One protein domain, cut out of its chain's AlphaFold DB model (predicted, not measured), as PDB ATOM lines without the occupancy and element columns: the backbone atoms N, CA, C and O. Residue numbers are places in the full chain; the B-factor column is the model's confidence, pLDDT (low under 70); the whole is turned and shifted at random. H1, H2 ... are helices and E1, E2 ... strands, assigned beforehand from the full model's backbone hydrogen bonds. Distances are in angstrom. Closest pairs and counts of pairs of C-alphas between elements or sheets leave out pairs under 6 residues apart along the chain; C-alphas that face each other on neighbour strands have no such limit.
ATOM      1  N   GLY A 102       6.442  33.128 -10.465       85.00
ATOM      2  CA  GLY A 102       5.669  32.042 -11.056       85.00
ATOM      3  C   GLY A 102       4.233  32.459 -11.412       85.00
ATOM      4  O   GLY A 102       3.938  33.655 -11.447       85.00
ATOM      5  N   PRO A 103       3.339  31.494 -11.691       91.19
ATOM      6  CA  PRO A 103       3.579  30.053 -11.612       91.19
ATOM      7  C   PRO A 103       4.652  29.573 -12.593       91.19
ATOM      8  O   PRO A 103       4.778  30.100 -13.695       91.19
ATOM      9  N   PHE A 104       5.424  28.580 -12.168       91.69
ATOM     10  CA  PHE A 104       6.331  27.819 -13.018       91.69
ATOM     11  C   PHE A 104       5.864  26.370 -13.023       91.69
ATOM     12  O   PHE A 104       5.726  25.771 -11.951       91.69
ATOM     13  N   ASP A 105       5.616  25.822 -14.205       92.94
ATOM     14  CA  ASP A 105       5.267  24.413 -14.352       92.94
ATOM     15  C   ASP A 105       6.458  23.548 -13.934       92.94
ATOM     16  O   ASP A 105       7.611  23.901 -14.192       92.94
ATOM     17  N   ILE A 106       6.177  22.426 -13.277       91.44
ATOM     18  CA  ILE A 106       7.184  21.430 -12.912       91.44
ATOM     19  C   ILE A 106       6.808  20.081 -13.517       91.44
ATOM     20  O   ILE A 106       5.630  19.789 -13.718       91.44
ATOM     21  N   ASP A 107       7.806  19.241 -13.781       90.81
ATOM     22  CA  ASP A 107       7.593  17.871 -14.261       90.81
ATOM     23  C   ASP A 107       7.119  16.960 -13.114       90.81
ATOM     24  O   ASP A 107       7.859  16.133 -12.584       90.81
ATOM     25  N   ALA A 108       5.895  17.205 -12.642       88.88
ATOM     26  CA  ALA A 108       5.252  16.451 -11.581       88.88
ATOM     27  C   ALA A 108       3.724  16.533 -11.684       88.88
ATOM     28  O   ALA A 108       3.149  17.533 -12.120       88.88
ATOM     29  N   THR A 109       3.057  15.489 -11.202       90.12
ATOM     30  CA  THR A 109       1.594  15.408 -11.121       90.12
ATOM     31  C   THR A 109       1.160  15.026  -9.714       90.12
ATOM     32  O   THR A 109       1.855  14.270  -9.033       90.12
ATOM     33  N   ASP A 110      -0.011  15.480  -9.279       86.12
ATOM     34  CA  ASP A 110      -0.564  15.062  -7.998       86.12
ATOM     35  C   ASP A 110      -0.844  13.545  -7.975       86.12
ATOM     36  O   ASP A 110      -1.566  13.036  -8.834       86.12
ATOM     37  N   PRO A 111      -0.366  12.799  -6.965       79.44
ATOM     38  CA  PRO A 111      -0.517  11.345  -6.925       79.44
ATOM     39  C   PRO A 111      -1.953  10.864  -6.647       79.44
ATOM     40  O   PRO A 111      -2.230   9.670  -6.780       79.44
ATOM     41  N   LEU A 112      -2.877  11.743  -6.228       79.00
ATOM     42  CA  LEU A 112      -4.285  11.385  -6.023       79.00
ATOM     43  C   LEU A 112      -5.148  11.681  -7.249       79.00
ATOM     44  O   LEU A 112      -6.021  10.869  -7.563       79.00
ATOM     45  N   THR A 113      -4.938  12.818  -7.909       84.06
ATOM     46  CA  THR A 113      -5.799  13.282  -9.010       84.06
ATOM     47  C   THR A 113      -5.159  13.166 -10.392       84.06
ATOM     48  O   THR A 113      -5.891  13.111 -11.376       84.06
ATOM     49  N   GLY A 114      -3.828  13.093 -10.480       87.69
ATOM     50  CA  GLY A 114      -3.080  13.198 -11.737       87.69
ATOM     51  C   GLY A 114      -2.939  14.634 -12.257       87.69
ATOM     52  O   GLY A 114      -2.447  14.822 -13.364       87.69
ATOM     53  N   GLU A 115      -3.363  15.629 -11.474       91.88
ATOM     54  CA  GLU A 115      -3.329  17.049 -11.834       91.88
ATOM     55  C   GLU A 115      -1.882  17.541 -12.017       91.88
ATOM     56  O   GLU A 115      -1.079  17.347 -11.095       91.88
ATOM     57  N   PRO A 116      -1.524  18.177 -13.150       94.62
ATOM     58  CA  PRO A 116      -0.211  18.789 -13.332       94.62
ATOM     59  C   PRO A 116       0.091  19.813 -12.238       94.62
ATOM     60  O   PRO A 116      -0.795  20.550 -11.804       94.62
ATOM     61  N   LEU A 117       1.342  19.862 -11.778       93.56
ATOM     62  CA  LEU A 117       1.747  20.734 -10.679       93.56
ATOM     63  C   LEU A 117       2.545  21.946 -11.166       93.56
ATOM     64  O   LEU A 117       3.356  21.863 -12.085       93.56
ATOM     65  N   ALA A 118       2.363  23.066 -10.471       94.25
ATOM     66  CA  ALA A 118       3.158  24.275 -10.633       94.25
ATOM     67  C   ALA A 118       3.611  24.829  -9.280       94.25
ATOM     68  O   ALA A 118       2.955  24.658  -8.244       94.25
ATOM     69  N   VAL A 119       4.736  25.539  -9.308       93.06
ATOM     70  CA  VAL A 119       5.318  26.239  -8.164       93.06
ATOM     71  C   VAL A 119       5.070  27.735  -8.300       93.06
ATOM     72  O   VAL A 119       5.370  28.340  -9.325       93.06
ATOM     73  N   GLU A 120       4.582  28.357  -7.234       91.06
ATOM     74  CA  GLU A 120       4.620  29.809  -7.069       91.06
ATOM     75  C   GLU A 120       5.393  30.186  -5.816       91.06
ATOM     76  O   GLU A 120       5.496  29.410  -4.860       91.06
ATOM     77  N   TRP A 121       5.848  31.430  -5.783       89.62
ATOM     78  CA  TRP A 121       6.237  32.081  -4.549       89.62
ATOM     79  C   TRP A 121       5.433  33.350  -4.345       89.62
ATOM     80  O   TRP A 121       5.372  34.211  -5.224       89.62
ATOM     81  N   ARG A 122       4.820  33.450  -3.165       86.31
ATOM     82  CA  ARG A 122       4.082  34.634  -2.717       86.31
ATOM     83  C   ARG A 122       4.159  34.768  -1.207       86.31
ATOM     84  O   ARG A 122       4.080  33.766  -0.494       86.31
ATOM     85  N   ASN A 123       4.255  35.995  -0.702       83.00
ATOM     86  CA  ASN A 123       4.220  36.293   0.736       83.00
ATOM     87  C   ASN A 123       5.223  35.459   1.570       83.00
ATOM     88  O   ASN A 123       4.872  34.949   2.638       83.00
ATOM     89  N   GLY A 124       6.448  35.242   1.073       84.94
ATOM     90  CA  GLY A 124       7.460  34.449   1.790       84.94
ATOM     91  C   GLY A 124       7.252  32.932   1.748       84.94
ATOM     92  O   GLY A 124       7.866  32.205   2.535       84.94
ATOM     93  N   LEU A 125       6.361  32.438   0.887       89.19
ATOM     94  CA  LEU A 125       5.978  31.033   0.817       89.19
ATOM     95  C   LEU A 125       6.187  30.500  -0.594       89.19
ATOM     96  O   LEU A 125       5.558  30.987  -1.527       89.19
ATOM     97  N   LEU A 126       6.987  29.443  -0.715       91.75
ATOM     98  CA  LEU A 126       6.985  28.583  -1.894       91.75
ATOM     99  C   LEU A 126       5.797  27.629  -1.768       91.75
ATOM    100  O   LEU A 126       5.661  26.959  -0.740       91.75
ATOM    101  N   VAL A 127       4.928  27.593  -2.774       92.44
ATOM    102  CA  VAL A 127       3.683  26.816  -2.795       92.44
ATOM    103  C   VAL A 127       3.659  25.945  -4.046       92.44
ATOM    104  O   VAL A 127       3.864  26.448  -5.144       92.44
ATOM    105  N   VAL A 128       3.361  24.659  -3.877       92.81
ATOM    106  CA  VAL A 128       3.104  23.718  -4.978       92.81
ATOM    107  C   VAL A 128       1.603  23.491  -5.059       92.81
ATOM    108  O   VAL A 128       0.994  23.063  -4.071       92.81
ATOM    109  N   ARG A 129       1.006  23.771  -6.214       93.31
ATOM    110  CA  ARG A 129      -0.437  23.653  -6.466       93.31
ATOM    111  C   ARG A 129      -0.707  22.959  -7.801       93.31
ATOM    112  O   ARG A 129       0.217  22.805  -8.588       93.31
ATOM    113  N   GLY A 130      -1.961  22.581  -8.040       92.94
ATOM    114  CA  GLY A 130      -2.406  22.170  -9.370       92.94
ATOM    115  C   GLY A 130      -2.450  23.352 -10.338       92.94
ATOM    116  O   GLY A 130      -2.598  24.505  -9.905       92.94
ATOM    117  N   VAL A 131      -2.265  23.066 -11.623       92.31
ATOM    118  CA  VAL A 131      -2.254  24.060 -12.704       92.31
ATOM    119  C   VAL A 131      -3.676  24.489 -13.059       92.31
ATOM    120  O   VAL A 131      -3.961  25.685 -13.129       92.31
ATOM    121  N   GLU A 132      -4.559  23.519 -13.254       90.50
ATOM    122  CA  GLU A 132      -5.937  23.690 -13.699       90.50
ATOM    123  C   GLU A 132      -6.896  23.624 -12.508       90.50
ATOM    124  O   GLU A 132      -7.743  24.504 -12.341       90.50
ATOM    125  N   GLU A 133      -6.720  22.630 -11.636       88.56
ATOM    126  CA  GLU A 133      -7.624  22.364 -10.516       88.56
ATOM    127  C   GLU A 133      -6.922  22.420  -9.145       88.56
ATOM    128  O   GLU A 133      -5.751  22.051  -9.000       88.56
ATOM    129  N   PRO A 134      -7.615  22.851  -8.072       85.25
ATOM    130  CA  PRO A 134      -7.058  22.820  -6.727       85.25
ATOM    131  C   PRO A 134      -6.691  21.397  -6.288       85.25
ATOM    132  O   PRO A 134      -7.519  20.486  -6.267       85.25
ATOM    133  N   VAL A 135      -5.451  21.222  -5.830       81.56
ATOM    134  CA  VAL A 135      -5.006  19.974  -5.197       81.56
ATOM    135  C   VAL A 135      -5.263  20.034  -3.691       81.56
ATOM    136  O   VAL A 135      -4.780  20.937  -3.004       81.56
ATOM    137  N   ARG A 136      -6.009  19.044  -3.174       80.69
ATOM    138  CA  ARG A 136      -6.523  18.990  -1.784       80.69
ATOM    139  C   ARG A 136      -7.483  20.152  -1.463       80.69
ATOM    140  O   ARG A 136      -7.481  21.192  -2.111       80.69
ATOM    141  N   ASP A 137      -8.236  20.033  -0.371       80.06
ATOM    142  CA  ASP A 137      -9.148  21.097   0.098       80.06
ATOM    143  C   ASP A 137      -8.412  22.406   0.444       80.06
ATOM    144  O   ASP A 137      -8.985  23.494   0.414       80.06
ATOM    145  N   ALA A 138      -7.124  22.311   0.782       77.94
ATOM    146  CA  ALA A 138      -6.281  23.464   1.077       77.94
ATOM    147  C   ALA A 138      -5.820  24.231  -0.180       77.94
ATOM    148  O   ALA A 138      -5.277  25.330  -0.034       77.94
ATOM    149  N   GLY A 139      -6.002  23.665  -1.379       86.00
ATOM    150  CA  GLY A 139      -5.581  24.243  -2.658       86.00
ATOM    151  C   GLY A 139      -4.072  24.192  -2.925       86.00
ATOM    152  O   GLY A 139      -3.586  24.881  -3.818       86.00
ATOM    153  N   PHE A 140      -3.317  23.420  -2.141       87.94
ATOM    154  CA  PHE A 140      -1.887  23.194  -2.343       87.94
ATOM    155  C   PHE A 140      -1.468  21.817  -1.821       87.94
ATOM    156  O   PHE A 140      -2.017  21.303  -0.844       87.94
ATOM    157  N   LEU A 141      -0.439  21.251  -2.448       86.69
ATOM    158  CA  LEU A 141       0.159  19.969  -2.082       86.69
ATOM    159  C   LEU A 141       1.308  20.151  -1.086       86.69
ATOM    160  O   LEU A 141       1.477  19.373  -0.147       86.69
ATOM    161  N   TYR A 142       2.078  21.222  -1.265       88.88
ATOM    162  CA  TYR A 142       3.218  21.558  -0.426       88.88
ATOM    163  C   TYR A 142       3.333  23.065  -0.254       88.88
ATOM    164  O   TYR A 142       2.991  23.843  -1.143       88.88
ATOM    165  N   ARG A 143       3.823  23.473   0.918       90.81
ATOM    166  CA  ARG A 143       4.166  24.860   1.181       90.81
ATOM    167  C   ARG A 143       5.260  24.975   2.224       90.81
ATOM    168  O   ARG A 143       5.129  24.420   3.318       90.81
ATOM    169  N   GLU A 144       6.257  25.803   1.950       91.38
ATOM    170  CA  GLU A 144       7.339  26.076   2.890       91.38
ATOM    171  C   GLU A 144       7.725  27.552   2.907       91.38
ATOM    172  O   GLU A 144       7.705  28.230   1.884       91.38
ATOM    173  N   ALA A 145       8.059  28.051   4.100       89.31
ATOM    174  CA  ALA A 145       8.512  29.426   4.263       89.31
ATOM    175  C   ALA A 145       9.983  29.532   3.862       89.31
ATOM    176  O   ALA A 145      10.848  28.971   4.550       89.31
ATOM    177  N   VAL A 146      10.249  30.250   2.775       87.69
ATOM    178  CA  VAL A 146      11.584  30.433   2.204       87.69
ATOM    179  C   VAL A 146      11.789  31.893   1.790       87.69
ATOM    180  O   VAL A 146      10.840  32.523   1.317       87.69
ATOM    181  N   PRO A 147      13.000  32.446   1.981       83.62
ATOM    182  CA  PRO A 147      13.303  33.810   1.573       83.62
ATOM    183  C   PRO A 147      13.189  34.001   0.053       83.62
ATOM    184  O   PRO A 147      13.447  33.049  -0.688       83.62
ATOM    185  N   PRO A 148      12.862  35.220  -0.410       76.00
ATOM    186  CA  PRO A 148      12.782  35.551  -1.838       76.00
ATOM    187  C   PRO A 148      14.088  35.246  -2.590       76.00
ATOM    188  O   PRO A 148      14.046  34.672  -3.678       76.00
ATOM    189  N   GLY A 149      15.243  35.508  -1.965       74.94
ATOM    190  CA  GLY A 149      16.569  35.209  -2.520       74.94
ATOM    191  C   GLY A 149      16.795  33.747  -2.904       74.94
ATOM    192  O   GLY A 149      17.599  33.432  -3.776       74.94
ATOM    193  N   MET A 150      16.027  32.820  -2.319       79.75
ATOM    194  CA  MET A 150      16.126  31.405  -2.674       79.75
ATOM    195  C   MET A 150      15.797  31.143  -4.150       79.75
ATOM    196  O   MET A 150      16.371  30.217  -4.720       79.75
ATOM    197  N   LEU A 151      14.902  31.945  -4.739       74.88
ATOM    198  CA  LEU A 151      14.439  31.818  -6.125       74.88
ATOM    199  C   LEU A 151      15.195  32.710  -7.108       74.88
ATOM    200  O   LEU A 151      15.170  32.436  -8.299       74.88
ATOM    201  N   SER A 152      15.842  33.781  -6.651       73.50
ATOM    202  CA  SER A 152      16.691  34.597  -7.532       73.50
ATOM    203  C   SER A 152      18.038  33.924  -7.807       73.50
ATOM    204  O   SER A 152      18.642  34.153  -8.851       73.50
ATOM    205  N   GLU A 153      18.501  33.075  -6.891       78.50
ATOM    206  CA  GLU A 153      19.783  32.372  -6.982       78.50
ATOM    207  C   GLU A 153      19.709  31.010  -7.699       78.50
ATOM    208  O   GLU A 153      20.747  30.377  -7.898       78.50
ATOM    209  N   ARG A 154      18.506  30.499  -8.001       84.19
ATOM    210  CA  ARG A 154      18.274  29.111  -8.443       84.19
ATOM    211  C   ARG A 154      17.144  29.026  -9.463       84.19
ATOM    212  O   ARG A 154      16.197  29.804  -9.401       84.19
ATOM    213  N   ASP A 155      17.207  28.029 -10.340       88.12
ATOM    214  CA  ASP A 155      16.026  27.554 -11.066       88.12
ATOM    215  C   ASP A 155      14.958  27.007 -10.096       88.12
ATOM    216  O   ASP A 155      15.225  26.754  -8.912       88.12
ATOM    217  N   VAL A 156      13.724  26.866 -10.586       88.19
ATOM    218  CA  VAL A 156      12.573  26.541  -9.735       88.19
ATOM    219  C   VAL A 156      12.681  25.143  -9.126       88.19
ATOM    220  O   VAL A 156      12.344  24.962  -7.954       88.19
ATOM    221  N   GLU A 157      13.218  24.174  -9.861       87.06
ATOM    222  CA  GLU A 157      13.429  22.800  -9.417       87.06
ATOM    223  C   GLU A 157      14.476  22.744  -8.300       87.06
ATOM    224  O   GLU A 157      14.252  22.133  -7.251       87.06
ATOM    225  N   SER A 158      15.592  23.453  -8.468       87.81
ATOM    226  CA  SER A 158      16.635  23.591  -7.451       87.81
ATOM    227  C   SER A 158      16.127  24.309  -6.199       87.81
ATOM    228  O   SER A 158      16.449  23.901  -5.076       87.81
ATOM    229  N   ALA A 159      15.318  25.360  -6.354       88.81
ATOM    230  CA  ALA A 159      14.694  26.060  -5.234       88.81
ATOM    231  C   ALA A 159      13.692  25.162  -4.489       88.81
ATOM    232  O   ALA A 159      13.698  25.115  -3.255       88.81
ATOM    233  N   LEU A 160      12.884  24.392  -5.220       88.31
ATOM    234  CA  LEU A 160      11.952  23.421  -4.659       88.31
ATOM    235  C   LEU A 160      12.698  22.317  -3.893       88.31
ATOM    236  O   LEU A 160      12.404  22.085  -2.718       88.31
ATOM    237  N   ALA A 161      13.723  21.704  -4.491       87.50
ATOM    238  CA  ALA A 161      14.571  20.706  -3.836       87.50
ATOM    239  C   ALA A 161      15.230  21.254  -2.558       87.50
ATOM    240  O   ALA A 161      15.277  20.587  -1.518       87.50
ATOM    241  N   PHE A 162      15.707  22.501  -2.592       88.50
ATOM    242  CA  PHE A 162      16.257  23.158  -1.409       88.50
ATOM    243  C   PHE A 162      15.184  23.403  -0.336       88.50
ATOM    244  O   PHE A 162      15.428  23.158   0.849       88.50
ATOM    245  N   SER A 163      13.978  23.822  -0.729       90.25
ATOM    246  CA  SER A 163      12.858  24.022   0.194       90.25
ATOM    247  C   SER A 163      12.469  22.726   0.914       90.25
ATOM    248  O   SER A 163      12.234  22.748   2.126       90.25
ATOM    249  N   PHE A 164      12.527  21.571   0.239       88.69
ATOM    250  CA  PHE A 164      12.322  20.267   0.873       88.69
ATOM    251  C   PHE A 164      13.353  19.980   1.955       88.69
ATOM    252  O   PHE A 164      12.975  19.595   3.061       88.69
ATOM    253  N   ARG A 165      14.638  20.250   1.700       88.25
ATOM    254  CA  ARG A 165      15.699  20.099   2.714       88.25
ATOM    255  C   ARG A 165      15.446  20.998   3.924       88.25
ATOM    256  O   ARG A 165      15.535  20.543   5.064       88.25
ATOM    257  N   VAL A 166      15.069  22.260   3.696       90.19
ATOM    258  CA  VAL A 166      14.686  23.195   4.772       90.19
ATOM    259  C   VAL A 166      13.495  22.655   5.567       90.19
ATOM    260  O   VAL A 166      13.510  22.673   6.800       90.19
ATOM    261  N   SER A 167      12.478  22.151   4.873       90.50
ATOM    262  CA  SER A 167      11.283  21.565   5.472       90.50
ATOM    263  C   SER A 167      11.626  20.360   6.346       90.50
ATOM    264  O   SER A 167      11.288  20.354   7.530       90.50
ATOM    265  N   ASN A 168      12.368  19.394   5.802       89.38
ATOM    266  CA  ASN A 168      12.795  18.176   6.485       89.38
ATOM    267  C   ASN A 168      13.657  18.476   7.716       89.38
ATOM    268  O   ASN A 168      13.437  17.893   8.775       89.38
ATOM    269  N   ASN A 169      14.572  19.446   7.640       90.19
ATOM    270  CA  ASN A 169      15.348  19.878   8.806       90.19
ATOM    271  C   ASN A 169      14.452  20.473   9.904       90.19
ATOM    272  O   ASN A 169      14.598  20.152  11.086       90.19
ATOM    273  N   ARG A 170      13.464  21.296   9.527       91.75
ATOM    274  CA  ARG A 170      12.489  21.858  10.476       91.75
ATOM    275  C   ARG A 170      11.606  20.775  11.093       91.75
ATOM    276  O   ARG A 170      11.344  20.835  12.295       91.75
ATOM    277  N   TYR A 171      11.147  19.802  10.306       90.44
ATOM    278  CA  TYR A 171      10.394  18.666  10.830       90.44
ATOM    279  C   TYR A 171      11.255  17.816  11.757       90.44
ATOM    280  O   TYR A 171      10.777  17.520  12.840       90.44
ATOM    281  N   SER A 172      12.512  17.516  11.420       90.88
ATOM    282  CA  SER A 172      13.429  16.757  12.284       90.88
ATOM    283  C   SER A 172      13.597  17.389  13.675       90.88
ATOM    284  O   SER A 172      13.482  16.711  14.702       90.88
ATOM    285  N   MET A 173      13.752  18.718  13.747       93.19
ATOM    286  CA  MET A 173      13.760  19.425  15.035       93.19
ATOM    287  C   MET A 173      12.425  19.259  15.775       93.19
ATOM    288  O   MET A 173      12.398  18.885  16.950       93.19
ATOM    289  N   PHE A 174      11.306  19.469  15.077       91.31
ATOM    290  CA  PHE A 174       9.973  19.335  15.662       91.31
ATOM    291  C   PHE A 174       9.671  17.923  16.153       91.31
ATOM    292  O   PHE A 174       9.110  17.769  17.236       91.31
ATOM    293  N   THR A 175      10.003  16.894  15.376       88.94
ATOM    294  CA  THR A 175       9.791  15.490  15.728       88.94
ATOM    295  C   THR A 175      10.676  15.085  16.896       88.94
ATOM    296  O   THR A 175      10.244  14.241  17.678       88.94
ATOM    297  N   SER A 176      11.808  15.761  17.099       90.19
ATOM    298  CA  SER A 176      12.679  15.641  18.276       90.19
ATOM    299  C   SER A 176      12.218  16.471  19.486       90.19
ATOM    300  O   SER A 176      12.824  16.400  20.549       90.19
ATOM    301  N   GLY A 177      11.120  17.228  19.371       92.50
ATOM    302  CA  GLY A 177      10.567  18.029  20.471       92.50
ATOM    303  C   GLY A 177      11.202  19.415  20.634       92.50
ATOM    304  O   GLY A 177      10.996  20.051  21.667       92.50
ATOM    305  N   VAL A 178      11.926  19.906  19.622       95.31
ATOM    306  CA  VAL A 178      12.612  21.205  19.634       95.31
ATOM    307  C   VAL A 178      12.021  22.130  18.568       95.31
ATOM    308  O   VAL A 178      11.880  21.770  17.402       95.31
ATOM    309  N   CYS A 179      11.680  23.359  18.946       95.44
ATOM    310  CA  CYS A 179      11.224  24.368  17.995       95.44
ATOM    311  C   CYS A 179      12.391  24.867  17.120       95.44
ATOM    312  O   CYS A 179      13.367  25.378  17.675       95.44
ATOM    313  N   PRO A 180      12.281  24.837  15.779       92.62
ATOM    314  CA  PRO A 180      13.342  25.313  14.892       92.62
ATOM    315  C   PRO A 180      13.548  26.834  14.925       92.62
ATOM    316  O   PRO A 180      14.575  27.310  14.457       92.62
ATOM    317  N   LEU A 181      12.599  27.607  15.473       91.31
ATOM    318  CA  LEU A 181      12.723  29.068  15.558       91.31
ATOM    319  C   LEU A 181      13.344  29.542  16.873       91.31
ATOM    320  O   LEU A 181      14.265  30.351  16.869       91.31
ATOM    321  N   CYS A 182      12.834  29.064  18.011       93.31
ATOM    322  CA  CYS A 182      13.215  29.589  19.329       93.31
ATOM    323  C   CYS A 182      13.903  28.566  20.242       93.31
ATOM    324  O   CYS A 182      14.191  28.896  21.392       93.31
ATOM    325  N   TYR A 183      14.116  27.333  19.766       94.56
ATOM    326  CA  TYR A 183      14.643  26.194  20.536       94.56
ATOM    327  C   TYR A 183      13.830  25.831  21.791       94.56
ATOM    328  O   TYR A 183      14.296  25.101  22.659       94.56
ATOM    329  N   GLY A 184      12.598  26.336  21.898       94.81
ATOM    330  CA  GLY A 184      11.666  25.968  22.958       94.81
ATOM    331  C   GLY A 184      11.074  24.567  22.764       94.81
ATOM    332  O   GLY A 184      11.152  24.013  21.664       94.81
ATOM    333  N   PRO A 185      10.425  24.013  23.803       96.44
ATOM    334  CA  PRO A 185       9.797  22.700  23.727       96.44
ATOM    335  C   PRO A 185       8.660  22.695  22.700       96.44
ATOM    336  O   PRO A 185       7.863  23.640  22.622       96.44
ATOM    337  N   ALA A 186       8.605  21.632  21.900       94.69
ATOM    338  CA  ALA A 186       7.573  21.411  20.901       94.69
ATOM    339  C   ALA A 186       6.663  20.238  21.284       94.69
ATOM    340  O   ALA A 186       7.089  19.080  21.340       94.69
ATOM    341  N   ASP A 187       5.383  20.543  21.474       93.06
ATOM    342  CA  ASP A 187       4.336  19.550  21.661       93.06
ATOM    343  C   ASP A 187       4.025  18.875  20.330       93.06
ATOM    344  O   ASP A 187       3.816  19.537  19.310       93.06
ATOM    345  N   ARG A 188       3.962  17.544  20.343       91.94
ATOM    346  CA  ARG A 188       3.777  16.702  19.156       91.94
ATOM    347  C   ARG A 188       2.527  15.858  19.333       91.94
ATOM    348  O   ARG A 188       2.392  15.164  20.339       91.94
ATOM    349  N   ARG A 189       1.619  15.888  18.362       90.69
ATOM    350  CA  ARG A 189       0.397  15.074  18.372       90.69
ATOM    351  C   ARG A 189       0.124  14.491  16.994       90.69
ATOM    352  O   ARG A 189       0.485  15.077  15.975       90.69
ATOM    353  N   ILE A 190      -0.543  13.341  16.989       90.25
ATOM    354  CA  ILE A 190      -1.143  12.760  15.789       90.25
ATOM    355  C   ILE A 190      -2.649  12.928  15.918       90.25
ATOM    356  O   ILE A 190      -3.278  12.294  16.767       90.25
ATOM    357  N   GLU A 191      -3.232  13.741  15.055       89.00
ATOM    358  CA  GLU A 191      -4.657  14.079  15.071       89.00
ATOM    359  C   GLU A 191      -5.348  13.602  13.785       89.00
ATOM    360  O   GLU A 191      -4.655  13.249  12.825       89.00
ATOM    361  N   PRO A 192      -6.689  13.527  13.752       86.25
ATOM    362  CA  PRO A 192      -7.427  13.335  12.507       86.25
ATOM    363  C   PRO A 192      -7.031  14.386  11.465       86.25
ATOM    364  O   PRO A 192      -6.901  15.571  11.784       86.25
ATOM    365  N   ALA A 193      -6.801  13.939  10.232       79.00
ATOM    366  CA  ALA A 193      -6.650  14.845   9.101       79.00
ATOM    367  C   ALA A 193      -8.018  15.425   8.714       79.00
ATOM    368  O   ALA A 193      -9.061  14.861   9.053       79.00
ATOM    369  N   THR A 194      -8.015  16.562   8.025       71.75
ATOM    370  CA  THR A 194      -9.241  17.111   7.438       71.75
ATOM    371  C   THR A 194      -9.711  16.197   6.302       71.75
ATOM    372  O   THR A 194      -8.903  15.477   5.704       71.75
ATOM    373  N   ALA A 195     -11.018  16.178   6.015       64.06
ATOM    374  CA  ALA A 195     -11.499  15.560   4.778       64.06
ATOM    375  C   ALA A 195     -10.740  16.186   3.585       64.06
ATOM    376  O   ALA A 195     -10.300  17.324   3.687       64.06
ATOM    377  N   GLY A 196     -10.461  15.410   2.535       61.78
ATOM    378  CA  GLY A 196      -9.693  15.889   1.374       61.78
ATOM    379  C   GLY A 196      -8.159  15.821   1.489       61.78
ATOM    380  O   GLY A 196      -7.483  15.842   0.465       61.78
ATOM    381  N   ASP A 197      -7.583  15.627   2.685       62.56
ATOM    382  CA  ASP A 197      -6.121  15.471   2.861       62.56
ATOM    383  C   ASP A 197      -5.591  14.091   2.420       62.56
ATOM    384  O   ASP A 197      -4.381  13.871   2.383       62.56
ATOM    385  N   GLY A 198      -6.478  13.122   2.165       63.59
ATOM    386  CA  GLY A 198      -6.122  11.794   1.649       63.59
ATOM    387  C   GLY A 198      -5.267  10.916   2.575       63.59
ATOM    388  O   GLY A 198      -4.727   9.922   2.104       63.59
ATOM    389  N   THR A 199      -5.112  11.272   3.860       66.69
ATOM    390  CA  THR A 199      -4.179  10.606   4.801       66.69
ATOM    391  C   THR A 199      -4.823  10.090   6.094       66.69
ATOM    392  O   THR A 199      -4.196   9.333   6.836       66.69
ATOM    393  N   GLY A 200      -6.068  10.485   6.400       75.19
ATOM    394  CA  GLY A 200      -6.842  10.092   7.593       75.19
ATOM    395  C   GLY A 200      -6.303  10.613   8.940       75.19
ATOM    396  O   GLY A 200      -7.071  11.017   9.813       75.19
ATOM    397  N   ARG A 201      -4.979  10.655   9.119       83.56
ATOM    398  CA  ARG A 201      -4.265  11.193  10.281       83.56
ATOM    399  C   ARG A 201      -3.130  12.101   9.818       83.56
ATOM    400  O   ARG A 201      -2.469  11.825   8.822       83.56
ATOM    401  N   ARG A 202      -2.847  13.139  10.602       85.75
ATOM    402  CA  ARG A 202      -1.753  14.081  10.347       85.75
ATOM    403  C   ARG A 202      -0.888  14.308  11.576       85.75
ATOM    404  O   ARG A 202      -1.354  14.213  12.714       85.75
ATOM    405  N   PHE A 203       0.372  14.645  11.335       88.62
ATOM    406  CA  PHE A 203       1.272  15.147  12.361       88.62
ATOM    407  C   PHE A 203       0.983  16.628  12.631       88.62
ATOM    408  O   PHE A 203       0.799  17.417  11.701       88.62
ATOM    409  N   ARG A 204       0.991  17.017  13.908       91.06
ATOM    410  CA  ARG A 204       0.944  18.411  14.356       91.06
ATOM    411  C   ARG A 204       1.997  18.647  15.435       91.06
ATOM    412  O   ARG A 204       1.927  18.056  16.511       91.06
ATOM    413  N   GLY A 205       2.927  19.551  15.149       91.94
ATOM    414  CA  GLY A 205       3.893  20.097  16.096       91.94
ATOM    415  C   GLY A 205       3.561  21.551  16.425       91.94
ATOM    416  O   GLY A 205       3.314  22.330  15.503       91.94
ATOM    417  N   VAL A 206       3.548  21.929  17.707       95.12
ATOM    418  CA  VAL A 206       3.398  23.328  18.153       95.12
ATOM    419  C   VAL A 206       4.370  23.631  19.281       95.12
ATOM    420  O   VAL A 206       4.437  22.904  20.264       95.12
ATOM    421  N   CYS A 207       5.122  24.718  19.151       96.69
ATOM    422  CA  CYS A 207       5.988  25.191  20.218       96.69
ATOM    423  C   CYS A 207       5.168  25.814  21.353       96.69
ATOM    424  O   CYS A 207       4.412  26.754  21.111       96.69
ATOM    425  N   ALA A 208       5.392  25.368  22.590       94.12
ATOM    426  CA  ALA A 208       4.729  25.928  23.770       94.12
ATOM    427  C   ALA A 208       5.223  27.344  24.132       94.12
ATOM    428  O   ALA A 208       4.559  28.053  24.879       94.12
ATOM    429  N   ARG A 209       6.381  27.769  23.598       92.75
ATOM    430  CA  ARG A 209       6.976  29.090  23.862       92.75
ATOM    431  C   ARG A 209       6.546  30.157  22.858       92.75
ATOM    432  O   ARG A 209       6.095  31.215  23.263       92.75
ATOM    433  N   CYS A 210       6.731  29.910  21.559       93.31
ATOM    434  CA  CYS A 210       6.471  30.923  20.521       93.31
ATOM    435  C   CYS A 210       5.277  30.599  19.616       93.31
ATOM    436  O   CYS A 210       5.026  31.323  18.658       93.31
ATOM    437  N   GLY A 211       4.580  29.480  19.837       94.12
ATOM    438  CA  GLY A 211       3.429  29.087  19.021       94.12
ATOM    439  C   GLY A 211       3.761  28.662  17.586       94.12
ATOM    440  O   GLY A 211       2.848  28.329  16.826       94.12
ATOM    441  N   HIS A 212       5.045  28.635  17.194       93.81
ATOM    442  CA  HIS A 212       5.443  28.149  15.876       93.81
ATOM    443  C   HIS A 212       4.911  26.733  15.657       93.81
ATOM    444  O   HIS A 212       4.967  25.893  16.560       93.81
ATOM    445  N   ARG A 213       4.375  26.475  14.462       91.88
ATOM    446  CA  ARG A 213       3.662  25.236  14.160       91.88
ATOM    447  C   ARG A 213       4.144  24.597  12.871       91.88
ATOM    448  O   ARG A 213       4.373  25.286  11.878       91.88
ATOM    449  N   LYS A 214       4.153  23.268  12.862       89.25
ATOM    450  CA  LYS A 214       4.284  22.444  11.660       89.25
ATOM    451  C   LYS A 214       3.157  21.424  11.618       89.25
ATOM    452  O   LYS A 214       2.764  20.869  12.642       89.25
ATOM    453  N   ARG A 215       2.609  21.206  10.426       87.31
ATOM    454  CA  ARG A 215       1.596  20.182  10.154       87.31
ATOM    455  C   ARG A 215       1.937  19.505   8.848       87.31
ATOM    456  O   ARG A 215       2.437  20.177   7.959       87.31
ATOM    457  N   GLY A 216       1.676  18.217   8.741       82.31
ATOM    458  CA  GLY A 216       1.894  17.475   7.507       82.31
ATOM    459  C   GLY A 216       1.323  16.067   7.611       82.31
ATOM    460  O   GLY A 216       0.858  15.687   8.694       82.31
ATOM    461  N   PRO A 217       1.358  15.299   6.514       79.56
ATOM    462  CA  PRO A 217       1.010  13.885   6.529       79.56
ATOM    463  C   PRO A 217       1.687  13.138   7.680       79.56
ATOM    464  O   PRO A 217       2.787  13.490   8.113       79.56
ATOM    465  N   LEU A 218       1.050  12.078   8.184       81.69
ATOM    466  CA  LEU A 218       1.655  11.251   9.232       81.69
ATOM    467  C   LEU A 218       3.036  10.728   8.814       81.69
ATOM    468  O   LEU A 218       3.947  10.665   9.638       81.69
ATOM    469  N   GLY A 219       3.203  10.405   7.535       80.06
ATOM    470  CA  GLY A 219       4.456   9.896   7.009       80.06
ATOM    471  C   GLY A 219       5.647  10.849   7.197       80.06
ATOM    472  O   GLY A 219       6.753  10.370   7.416       80.06
ATOM    473  N   VAL A 220       5.429  12.171   7.269       78.94
ATOM    474  CA  VAL A 220       6.505  13.148   7.542       78.94
ATOM    475  C   VAL A 220       7.129  12.911   8.925       78.94
ATOM    476  O   VAL A 220       8.319  13.103   9.128       78.94
ATOM    477  N   ARG A 221       6.354  12.414   9.900       83.81
ATOM    478  CA  ARG A 221       6.903  11.985  11.198       83.81
ATOM    479  C   ARG A 221       7.719  10.699  11.066       83.81
ATOM    480  O   ARG A 221       8.702  10.544  11.786       83.81
ATOM    481  N   VAL A 222       7.281   9.779  10.213       85.44
ATOM    482  CA  VAL A 222       7.852   8.434  10.057       85.44
ATOM    483  C   VAL A 222       9.202   8.485   9.342       85.44
ATOM    484  O   VAL A 222      10.137   7.838   9.797       85.44
ATOM    485  N   VAL A 223       9.351   9.311   8.301       86.88
ATOM    486  CA  VAL A 223      10.611   9.436   7.533       86.88
ATOM    487  C   VAL A 223      11.762  10.067   8.311       86.88
ATOM    488  O   VAL A 223      12.889  10.049   7.840       86.88
ATOM    489  N   HIS A 224      11.512  10.591   9.511       87.38
ATOM    490  CA  HIS A 224      12.564  11.062  10.416       87.38
ATOM    491  C   HIS A 224      12.984  10.020  11.462       87.38
ATOM    492  O   HIS A 224      13.834  10.318  12.297       87.38
ATOM    493  N   GLU A 225      12.411   8.812  11.449       87.88
ATOM    494  CA  GLU A 225      12.924   7.703  12.256       87.88
ATOM    495  C   GLU A 225      14.177   7.104  11.602       87.88
ATOM    496  O   GLU A 225      14.109   6.715  10.432       87.88
ATOM    497  N   PRO A 226      15.300   6.946  12.333       90.06
ATOM    498  CA  PRO A 226      16.543   6.421  11.762       90.06
ATOM    499  C   PRO A 226      16.377   5.077  11.045       90.06
ATOM    500  O   PRO A 226      16.961   4.867   9.986       90.06
ATOM    501  N   VAL A 227      15.532   4.186  11.578       91.50
ATOM    502  CA  VAL A 227      15.251   2.875  10.968       91.50
ATOM    503  C   VAL A 227      14.563   2.995   9.604       91.50
ATOM    504  O   VAL A 227      14.820   2.190   8.717       91.50
ATOM    505  N   VAL A 228      13.718   4.011   9.414       89.94
ATOM    506  CA  VAL A 228      13.010   4.245   8.150       89.94
ATOM    507  C   VAL A 228      13.964   4.840   7.127       89.94
ATOM    508  O   VAL A 228      14.020   4.355   6.003       89.94
ATOM    509  N   VAL A 229      14.751   5.843   7.528       90.31
ATOM    510  CA  VAL A 229      15.775   6.439   6.658       90.31
ATOM    511  C   VAL A 229      16.758   5.371   6.182       90.31
ATOM    512  O   VAL A 229      16.994   5.267   4.984       90.31
ATOM    513  N   SER A 230      17.277   4.549   7.101       90.50
ATOM    514  CA  SER A 230      18.206   3.464   6.766       90.50
ATOM    515  C   SER A 230      17.574   2.456   5.814       90.50
ATOM    516  O   SER A 230      18.185   2.113   4.811       90.50
ATOM    517  N   PHE A 231      16.339   2.025   6.092       91.38
ATOM    518  CA  PHE A 231      15.635   1.078   5.234       91.38
ATOM    519  C   PHE A 231      15.523   1.600   3.799       91.38
ATOM    520  O   PHE A 231      15.924   0.908   2.878       91.38
ATOM    521  N   PHE A 232      15.017   2.819   3.594       88.12
ATOM    522  CA  PHE A 232      14.852   3.356   2.239       88.12
ATOM    523  C   PHE A 232      16.185   3.651   1.547       88.12
ATOM    524  O   PHE A 232      16.301   3.442   0.341       88.12
ATOM    525  N   HIS A 233      17.203   4.053   2.307       89.62
ATOM    526  CA  HIS A 233      18.550   4.229   1.781       89.62
ATOM    527  C   HIS A 233      19.127   2.915   1.226       89.62
ATOM    528  O   HIS A 233      19.724   2.925   0.152       89.62
ATOM    529  N   ASP A 234      18.899   1.778   1.894       92.44
ATOM    530  CA  ASP A 234      19.346   0.456   1.418       92.44
ATOM    531  C   ASP A 234      18.702   0.051   0.075       92.44
ATOM    532  O   ASP A 234      19.246  -0.786  -0.646       92.44
ATOM    533  N   TYR A 235      17.575   0.674  -0.291       88.62
ATOM    534  CA  TYR A 235      16.896   0.507  -1.583       88.62
ATOM    535  C   TYR A 235      17.135   1.668  -2.563       88.62
ATOM    536  O   TYR A 235      16.517   1.701  -3.623       88.62
ATOM    537  N   GLY A 236      18.044   2.597  -2.249       87.31
ATOM    538  CA  GLY A 236      18.408   3.711  -3.129       87.31
ATOM    539  C   GLY A 236      17.435   4.894  -3.123       87.31
ATOM    540  O   GLY A 236      17.550   5.757  -3.987       87.31
ATOM    541  N   THR A 237      16.504   4.963  -2.166       85.00
ATOM    542  CA  THR A 237      15.499   6.035  -2.066       85.00
ATOM    543  C   THR A 237      15.875   7.060  -0.997       85.00
ATOM    544  O   THR A 237      16.051   6.738   0.184       85.00
ATOM    545  N   GLY A 238      15.936   8.332  -1.387       84.69
ATOM    546  CA  GLY A 238      16.272   9.445  -0.508       84.69
ATOM    547  C   GLY A 238      15.038  10.091   0.124       84.69
ATOM    548  O   GLY A 238      14.659  11.194  -0.253       84.69
ATOM    549  N   VAL A 239      14.439   9.471   1.149       85.75
ATOM    550  CA  VAL A 239      13.157   9.938   1.740       85.75
ATOM    551  C   VAL A 239      13.168  11.345   2.363       85.75
ATOM    552  O   VAL A 239      12.111  11.887   2.680       85.75
ATOM    553  N   LEU A 240      14.349  11.939   2.568       85.12
ATOM    554  CA  LEU A 240      14.527  13.309   3.075       85.12
ATOM    555  C   LEU A 240      14.997  14.306   2.003       85.12
ATOM    556  O   LEU A 240      15.163  15.496   2.289       85.12
ATOM    557  N   THR A 241      15.241  13.826   0.788       79.50
ATOM    558  CA  THR A 241      15.749  14.616  -0.338       79.50
ATOM    559  C   THR A 241      14.802  14.618  -1.529       79.50
ATOM    560  O   THR A 241      14.862  15.552  -2.320       79.50
ATOM    561  N   GLU A 242      13.936  13.611  -1.635       77.00
ATOM    562  CA  GLU A 242      12.905  13.502  -2.665       77.00
ATOM    563  C   GLU A 242      11.625  14.267  -2.281       77.00
ATOM    564  O   GLU A 242      11.307  14.394  -1.088       77.00
ATOM    565  N   PRO A 243      10.874  14.785  -3.270       75.62
ATOM    566  CA  PRO A 243       9.562  15.374  -3.045       75.62
ATOM    567  C   PRO A 243       8.599  14.407  -2.353       75.62
ATOM    568  O   PRO A 243       8.502  13.228  -2.683       75.62
ATOM    569  N   TYR A 244       7.811  14.913  -1.402       72.94
ATOM    570  CA  TYR A 244       6.912  14.051  -0.623       72.94
ATOM    571  C   TYR A 244       5.807  13.375  -1.450       72.94
ATOM    572  O   TYR A 244       5.189  12.434  -0.958       72.94
ATOM    573  N   TRP A 245       5.507  13.872  -2.650       74.88
ATOM    574  CA  TRP A 245       4.480  13.304  -3.524       74.88
ATOM    575  C   TRP A 245       4.980  12.157  -4.402       74.88
ATOM    576  O   TRP A 245       4.156  11.346  -4.814       74.88
ATOM    577  N   ASP A 246       6.295  12.027  -4.586       75.31
ATOM    578  CA  ASP A 246       6.911  10.858  -5.230       75.31
ATOM    579  C   ASP A 246       6.946   9.658  -4.266       75.31
ATOM    580  O   ASP A 246       6.990   8.492  -4.657       75.31
ATOM    581  N   LEU A 247       6.833   9.933  -2.964       73.75
ATOM    582  CA  LEU A 247       6.774   8.932  -1.910       73.75
ATOM    583  C   LEU A 247       5.314   8.520  -1.669       73.75
ATOM    584  O   LEU A 247       4.614   9.099  -0.834       73.75
ATOM    585  N   GLU A 248       4.848   7.478  -2.366       66.38
ATOM    586  CA  GLU A 248       3.444   7.016  -2.326       66.38
ATOM    587  C   GLU A 248       2.883   6.842  -0.899       66.38
ATOM    588  O   GLU A 248       1.713   7.144  -0.634       66.38
ATOM    589  N   PHE A 249       3.726   6.394   0.041       66.94
ATOM    590  CA  PHE A 249       3.367   6.167   1.445       66.94
ATOM    591  C   PHE A 249       3.225   7.455   2.277       66.94
ATOM    592  O   PHE A 249       2.681   7.415   3.385       66.94
ATOM    593  N   LEU A 250       3.718   8.591   1.773       66.00
ATOM    594  CA  LEU A 250       3.545   9.919   2.364       66.00
ATOM    595  C   LEU A 250       2.307  10.633   1.822       66.00
ATOM    596  O   LEU A 250       1.634  11.336   2.581       66.00
ATOM    597  N   GLY A 251       2.034  10.471   0.525       53.50
ATOM    598  CA  GLY A 251       1.037  11.251  -0.205       53.50
ATOM    599  C   GLY A 251      -0.357  10.632  -0.292       53.50
ATOM    600  O   GLY A 251      -1.313  11.362  -0.555       53.50
ATOM    601  N   THR A 252      -0.508   9.320  -0.076       50.50
ATOM    602  CA  THR A 252      -1.787   8.642  -0.325       50.50
ATOM    603  C   THR A 252      -2.103   7.567   0.724       50.50
ATOM    604  O   THR A 252      -1.315   6.664   0.989       50.50
TER     605      THR A 252
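This is residues 102 to 252 of the 267 residues of an uncharacterized protein of Halobacteriales archaeon QH_10_70_21 (UniProt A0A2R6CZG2). One long helix, H2, bridges two small sheets and covers one face of each: its first part packs on the strongly twisted sheet E1 to E4, its last part on the sheet E5 to E7. H3 packs on the second sheet beside the end of H2, H5 touches H3, and H1 and H4 lie far out. The printed part has 151 residues, with named elements in the order E1 E2 E3 E4 H1 H2 E5 E6 E7 H3 H4 H5; both sheets are antiparallel in that order, and the class is mixed. It is compact and rounded, with a radius of gyration of the C-alphas of 15.2 A and spans of 39, 34 and 32 A.

E1 (102 to 109), E2 (116 to 122), E3 (125 to 130) and E4 (142 to 145) form a meander, each strand the antiparallel neighbour of the one before. N 104 and O 119, 2.9 A, N 120 and O 127, 2.9 A, and N 126 and O 144, 3.0 A, are within hydrogen-bond range. E1 bends by 66 degrees at residue 106. H2 (156 to 175) is on this sheet at a height of 7.7 A, over E3 and E4; its closest C-alphas to E4 are Ser 163 and Glu 144, 6.5 A. E5 (186 to 192), E6 (201 to 207) and E7 (213 to 217) form a second meander, with N 189 and O 204, 2.9 A, and N 205 and O 214, 2.8 A, within range. H2 is on it too, at a height of 11.2 A, across the strands at 75 degrees to E7 on the local plane. H3 (218 to 222) is on the same face, at a height of 8.6 A. With residues 171 to 175 alone H2 only just touches H3, with 3 pairs of C-alphas within 8 A, the closest Thr 175 and Arg 221, 6.4 A. H5 (248 to 251) touches H3, the closest C-alphas being Leu 250 and Gly 219, 4.7 A, and only grazes the second sheet. H1 (149 to 152) is close to H2 but not clearly touching, Leu 151 and Ala 159 being the closest C-alphas at 5.8 A. H4 (226 to 234) is close to H3 but not clearly touching, Val 228 and Val 222 being closest at 6.9 A, and is apart from H2. H2, H3 and H4 have every O i to N i+4 pair within hydrogen-bond range; H1 and H5 are too short for such a pair.

E1 begins at C-alpha 102 (5.669, 32.042, -11.056) and measures 17.1 A; E2 measures 19.5 A and E3 15.9 A. H2 measures 27.9 A, from C-alpha 156 (12.573, 26.541, -9.735). E5, E6 and E7 measure 19.0, 20.0 and 13.9 A, and H4 12.3 A. H5 ends at C-alpha 251 (1.037, 11.251, -0.205).

The two C-alphas farthest apart are those of Glu 132 and Gly 184, 40.7 A. The printed part has no cut. The links E3 to E4 and H4 to H5 are long. Mean pLDDT of the printed part is 85.9, and residues 195 to 199 and 248 to 252 are under 70.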